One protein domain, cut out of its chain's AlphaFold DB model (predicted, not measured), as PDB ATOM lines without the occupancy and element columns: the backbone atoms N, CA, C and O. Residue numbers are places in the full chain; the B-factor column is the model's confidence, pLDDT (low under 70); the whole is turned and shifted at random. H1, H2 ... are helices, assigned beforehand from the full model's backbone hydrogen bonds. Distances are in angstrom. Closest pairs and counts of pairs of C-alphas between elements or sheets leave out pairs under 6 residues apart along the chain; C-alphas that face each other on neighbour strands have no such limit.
ATOM      1  N   ASP A  75     -29.988  48.944 -34.475       82.38
ATOM      2  CA  ASP A  75     -30.720  47.690 -34.650       82.38
ATOM      3  C   ASP A  75     -29.770  46.500 -34.877       82.38
ATOM      4  O   ASP A  75     -30.172  45.350 -34.708       82.38
ATOM      5  N   ILE A  76     -28.517  46.772 -35.265       84.62
ATOM      6  CA  ILE A  76     -27.503  45.761 -35.604       84.62
ATOM      7  C   ILE A  76     -26.637  45.418 -34.385       84.62
ATOM      8  O   ILE A  76     -26.298  44.252 -34.182       84.62
ATOM      9  N   LEU A  77     -26.279  46.415 -33.568       84.81
ATOM     10  CA  LEU A  77     -25.474  46.196 -32.364       84.81
ATOM     11  C   LEU A  77     -26.327  45.649 -31.218       84.81
ATOM     12  O   LEU A  77     -27.366  46.215 -30.866       84.81
ATOM     13  N   ASP A  78     -25.856  44.578 -30.580       90.50
ATOM     14  CA  ASP A  78     -26.525  44.041 -29.403       90.50
ATOM     15  C   ASP A  78     -26.454  45.036 -28.220       90.50
ATOM     16  O   ASP A  78     -25.512  45.833 -28.118       90.50
ATOM     17  N   PRO A  79     -27.436  45.008 -27.298       87.75
ATOM     18  CA  PRO A  79     -27.479  45.938 -26.171       87.75
ATOM     19  C   PRO A  79     -26.207  45.928 -25.314       87.75
ATOM     20  O   PRO A  79     -25.788  46.982 -24.844       87.75
ATOM     21  N   THR A  80     -25.565  44.769 -25.152       88.25
ATOM     22  CA  THR A  80     -24.331  44.610 -24.367       88.25
ATOM     23  C   THR A  80     -23.161  45.368 -24.989       88.25
ATOM     24  O   THR A  80     -22.446  46.078 -24.285       88.25
ATOM     25  N   THR A  81     -22.991  45.284 -26.310       84.75
ATOM     26  CA  THR A  81     -21.971  46.059 -27.032       84.75
ATOM     27  C   THR A  81     -22.211  47.566 -26.888       84.75
ATOM     28  O   THR A  81     -21.277  48.325 -26.635       84.75
ATOM     29  N   ARG A  82     -23.471  48.016 -26.918       87.94
ATOM     30  CA  ARG A  82     -23.808  49.429 -26.660       87.94
ATOM     31  C   ARG A  82     -23.519  49.864 -25.222       87.94
ATOM     32  O   ARG A  82     -23.016  50.963 -25.008       87.94
ATOM     33  N   GLU A  83     -23.822  49.024 -24.234       91.00
ATOM     34  CA  GLU A  83     -23.519  49.298 -22.821       91.00
ATOM     35  C   GLU A  83     -22.012  49.384 -22.551       91.00
ATOM     36  O   GLU A  83     -21.589  50.136 -21.672       91.00
ATOM     37  N   ALA A  84     -21.196  48.684 -23.344       88.88
ATOM     38  CA  ALA A  84     -19.739  48.782 -23.302       88.88
ATOM     39  C   ALA A  84     -19.184  50.091 -23.902       88.88
ATOM     40  O   ALA A  84     -17.984  50.339 -23.801       88.88
ATOM     41  N   GLY A  85     -20.034  50.937 -24.495       89.38
ATOM     42  CA  GLY A  85     -19.633  52.214 -25.090       89.38
ATOM     43  C   GLY A  85     -19.225  52.133 -26.561       89.38
ATOM     44  O   GLY A  85     -18.618  53.077 -27.055       89.38
ATOM     45  N   PHE A  86     -19.555  51.045 -27.267       88.06
ATOM     46  CA  PHE A  86     -19.402  50.995 -28.724       88.06
ATOM     47  C   PHE A  86     -20.425  51.934 -29.378       88.06
ATOM     48  O   PHE A  86     -21.634  51.700 -29.297       88.06
ATOM     49  N   ASP A  87     -19.927  53.000 -30.001       86.69
ATOM     50  CA  ASP A  87     -20.720  54.022 -30.690       86.69
ATOM     51  C   ASP A  87     -20.550  53.907 -32.216       86.69
ATOM     52  O   ASP A  87     -19.615  53.268 -32.699       86.69
ATOM     53  N   GLU A  88     -21.418  54.557 -32.995       80.75
ATOM     54  CA  GLU A  88     -21.309  54.615 -34.464       80.75
ATOM     55  C   GLU A  88     -19.956  55.184 -34.911       80.75
ATOM     56  O   GLU A  88     -19.395  54.745 -35.913       80.75
ATOM     57  N   LYS A  89     -19.374  56.082 -34.110       84.25
ATOM     58  CA  LYS A  89     -18.029  56.631 -34.330       84.25
ATOM     59  C   LYS A  89     -16.925  55.580 -34.266       84.25
ATOM     60  O   LYS A  89     -15.931  55.702 -34.967       84.25
ATOM     61  N   CYS A  90     -17.095  54.526 -33.467       82.19
ATOM     62  CA  CYS A  90     -16.139  53.416 -33.417       82.19
ATOM     63  C   CYS A  90     -16.154  52.584 -34.706       82.19
ATOM     64  O   CYS A  90     -15.260  51.768 -34.924       82.19
ATOM     65  N   LEU A  91     -17.181  52.766 -35.540       80.31
ATOM     66  CA  LEU A  91     -17.311  52.131 -36.845       80.31
ATOM     67  C   LEU A  91     -17.011  53.092 -37.998       80.31
ATOM     68  O   LEU A  91     -16.999  52.672 -39.155       80.31
ATOM     69  N   GLU A  92     -16.723  54.358 -37.700       82.19
ATOM     70  CA  GLU A  92     -16.287  55.329 -38.691       82.19
ATOM     71  C   GLU A  92     -14.899  54.919 -39.207       82.19
ATOM     72  O   GLU A  92     -13.940  54.778 -38.451       82.19
ATOM     73  N   GLY A  93     -14.808  54.633 -40.507       80.38
ATOM     74  CA  GLY A  93     -13.594  54.101 -41.137       80.38
ATOM     75  C   GLY A  93     -13.546  52.575 -41.265       80.38
ATOM     76  O   GLY A  93     -12.679  52.063 -41.975       80.38
ATOM     77  N   LEU A  94     -14.495  51.836 -40.677       79.50
ATOM     78  CA  LEU A  94     -14.702  50.439 -41.055       79.50
ATOM     79  C   LEU A  94     -15.450  50.392 -42.388       79.50
ATOM     80  O   LEU A  94     -16.471  51.051 -42.581       79.50
ATOM     81  N   SER A  95     -14.918  49.620 -43.335       80.56
ATOM     82  CA  SER A  95     -15.578  49.436 -44.621       80.56
ATOM     83  C   SER A  95     -16.957  48.816 -44.409       80.56
ATOM     84  O   SER A  95     -17.146  47.941 -43.562       80.56
ATOM     85  N   SER A  96     -17.932  49.244 -45.210       79.56
ATOM     86  CA  SER A  96     -19.268  48.640 -45.246       79.56
ATOM     87  C   SER A  96     -19.208  47.126 -45.500       79.56
ATOM     88  O   SER A  96     -20.062  46.389 -45.010       79.56
ATOM     89  N   ASP A  97     -18.153  46.643 -46.164       81.38
ATOM     90  CA  ASP A  97     -17.815  45.222 -46.305       81.38
ATOM     91  C   ASP A  97     -17.779  44.477 -44.962       81.38
ATOM     92  O   ASP A  97     -18.094  43.290 -44.920       81.38
ATOM     93  N   LEU A  98     -17.412  45.130 -43.856       80.31
ATOM     94  CA  LEU A  98     -17.367  44.499 -42.536       80.31
ATOM     95  C   LEU A  98     -18.772  44.232 -41.973       80.31
ATOM     96  O   LEU A  98     -18.958  43.274 -41.225       80.31
ATOM     97  N   LEU A  99     -19.759  45.045 -42.365       80.12
ATOM     98  CA  LEU A  99     -21.158  44.891 -41.964       80.12
ATOM     99  C   LEU A  99     -21.877  43.831 -42.806       80.12
ATOM    100  O   LEU A  99     -22.638  43.031 -42.266       80.12
ATOM    101  N   TYR A 100     -21.629  43.799 -44.119       79.81
ATOM    102  CA  TYR A 100     -22.334  42.888 -45.032       79.81
ATOM    103  C   TYR A 100     -21.602  41.561 -45.260       79.81
ATOM    104  O   TYR A 100     -22.233  40.529 -45.479       79.81
ATOM    105  N   THR A 101     -20.272  41.570 -45.189       86.62
ATOM    106  CA  THR A 101     -19.403  40.429 -45.514       86.62
ATOM    107  C   THR A 101     -18.236  40.319 -44.521       86.62
ATOM    108  O   THR A 101     -17.071  40.346 -44.926       86.62
ATOM    109  N   PRO A 102     -18.500  40.163 -43.206       79.75
ATOM    110  CA  PRO A 102     -17.462  40.197 -42.169       79.75
ATOM    111  C   PRO A 102     -16.342  39.176 -42.408       79.75
ATOM    112  O   PRO A 102     -15.176  39.442 -42.127       79.75
ATOM    113  N   LEU A 103     -16.683  38.020 -42.983       80.75
ATOM    114  CA  LEU A 103     -15.739  36.953 -43.310       80.75
ATOM    115  C   LEU A 103     -14.769  37.357 -44.432       80.75
ATOM    116  O   LEU A 103     -13.571  37.096 -44.329       80.75
ATOM    117  N   GLU A 104     -15.260  38.036 -45.471       81.94
ATOM    118  CA  GLU A 104     -14.420  38.541 -46.561       81.94
ATOM    119  C   GLU A 104     -13.614  39.760 -46.132       81.94
ATOM    120  O   GLU A 104     -12.432  39.850 -46.455       81.94
ATOM    121  N   ALA A 105     -14.216  40.674 -45.369       82.50
ATOM    122  CA  ALA A 105     -13.523  41.842 -44.844       82.50
ATOM    123  C   ALA A 105     -12.367  41.429 -43.918       82.50
ATOM    124  O   ALA A 105     -11.248  41.921 -44.061       82.50
ATOM    125  N   PHE A 106     -12.594  40.446 -43.038       79.12
ATOM    126  CA  PHE A 106     -11.535  39.890 -42.200       79.12
ATOM    127  C   PHE A 106     -10.470  39.170 -43.030       79.12
ATOM    128  O   PHE A 106      -9.280  39.354 -42.784       79.12
ATOM    129  N   ALA A 107     -10.866  38.390 -44.041       82.38
ATOM    130  CA  ALA A 107      -9.917  37.746 -44.944       82.38
ATOM    131  C   ALA A 107      -9.047  38.783 -45.673       82.38
ATOM    132  O   ALA A 107      -7.826  38.651 -45.669       82.38
ATOM    133  N   LYS A 108      -9.633  39.846 -46.236       79.25
ATOM    134  CA  LYS A 108      -8.889  40.920 -46.914       79.25
ATOM    135  C   LYS A 108      -7.864  41.560 -45.974       79.25
ATOM    136  O   LYS A 108      -6.687  41.601 -46.324       79.25
ATOM    137  N   SER A 109      -8.273  41.957 -44.768       74.31
ATOM    138  CA  SER A 109      -7.380  42.595 -43.790       74.31
ATOM    139  C   SER A 109      -6.297  41.647 -43.262       74.31
ATOM    140  O   SER A 109      -5.127  42.020 -43.150       74.31
ATOM    141  N   CYS A 110      -6.647  40.391 -42.974       73.94
ATOM    142  CA  CYS A 110      -5.710  39.405 -42.442       73.94
ATOM    143  C   CYS A 110      -4.671  38.990 -43.499       73.94
ATOM    144  O   CYS A 110      -3.469  38.980 -43.226       73.94
ATOM    145  N   TRP A 111      -5.105  38.731 -44.737       66.00
ATOM    146  CA  TRP A 111      -4.208  38.323 -45.819       66.00
ATOM    147  C   TRP A 111      -3.349  39.470 -46.356       66.00
ATOM    148  O   TRP A 111      -2.186  39.220 -46.669       66.00
ATOM    149  N   GLN A 112      -3.836  40.719 -46.388       64.12
ATOM    150  CA  GLN A 112      -2.986  41.877 -46.717       64.12
ATOM    151  C   GLN A 112      -1.844  42.066 -45.719       64.12
ATOM    152  O   GLN A 112      -0.747  42.462 -46.109       64.12
ATOM    153  N   THR A 113      -2.087  41.763 -44.443       66.50
ATOM    154  CA  THR A 113      -1.078  41.925 -43.389       66.50
ATOM    155  C   THR A 113      -0.011  40.827 -43.458       66.50
ATOM    156  O   THR A 113       1.172  41.092 -43.257       66.50
ATOM    157  N   ILE A 114      -0.410  39.591 -43.773       60.72
ATOM    158  CA  ILE A 114       0.495  38.427 -43.825       60.72
ATOM    159  C   ILE A 114       1.250  38.349 -45.158       60.72
ATOM    160  O   ILE A 114       2.392  37.895 -45.213       60.72
TER     161      ILE A 114
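What this domain is: This is residues 75 to 114 of the 382 residues of an uncharacterized protein of Amanita thiersii Skay4041 (UniProt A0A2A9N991). The longest helix, H4, makes one end of a loose, strung-out chain of four helices; the short H3 meets it at a corner beside its first turns, and the short H2 and H1 follow one after the other toward the other end, with no shared core. Two stretches stick out with nothing distant in the chain near them: residues 109 to 114 of H4 at one end, and residues 79 to 85, of which 79 to 83 belong to H1, at the other. The printed part has 40 residues with four named helices, in the order H1, H2, H3, H4 along the chain, and no named strand; the class is all helix. The whole is loose, with a radius of gyration of the C-alphas of 12.0 A, and the C-alphas span 33 by 16 by 15 A.

Where its parts are: Find C-alpha 102 at (-17.462, 40.197, -42.169); from there H4, residues 102 to 114, runs 18.1 A to C-alpha 114 at (0.495, 38.427, -43.825), with x rising along the way. Just before it, look at residues 97 to 100 for H3, 5.2 A from first to last C-alpha. Further back in the chain, residues 88 to 91 are H2, 5.3 A long. The first helix, H1, holds residues 79 to 83; it begins at C-alpha 79 at (-27.479, 45.938, -26.171) and is 6.2 A long.

How they stand to each other: Start at H4, which touches H3 only at the corner by their link, with residues 104 to 106 of H4 alone. Their closest C-alphas are those of Leu 98 and Ala 105, 5.2 A apart, and the two centres are 11.9 A apart. H2 is apart from H3 and from H4, with no C-alpha of the one within 8 A of the other. H1 is apart from H2, from H3 and from H4, with no C-alpha of H1 within 8 A of a C-alpha of these helices. Look at the backbone O and N atoms: in H1 and H4 every O i to N i+4 pair is within hydrogen-bond range, while H2 and H3 are too short for such a pair. The one O i to N i+3 pair of H2 is within range, and that of H3 is not.

The domain as a whole: The two C-alphas farthest apart are those of Pro 79 and Ile 114, at 33.9 A, and the first and last printed C-alphas, those of Asp 75 and Ile 114, are 33.8 A apart. The printed part has no cut. The links from H1 to H2, from H2 to H3 and from H3 to H4 are tight, with 4, 5 and 1 residues between the helices. In the B-factor column you will find a mean pLDDT of the printed part of 81.1; residues 111 to 114, which belong to H4, are under 70.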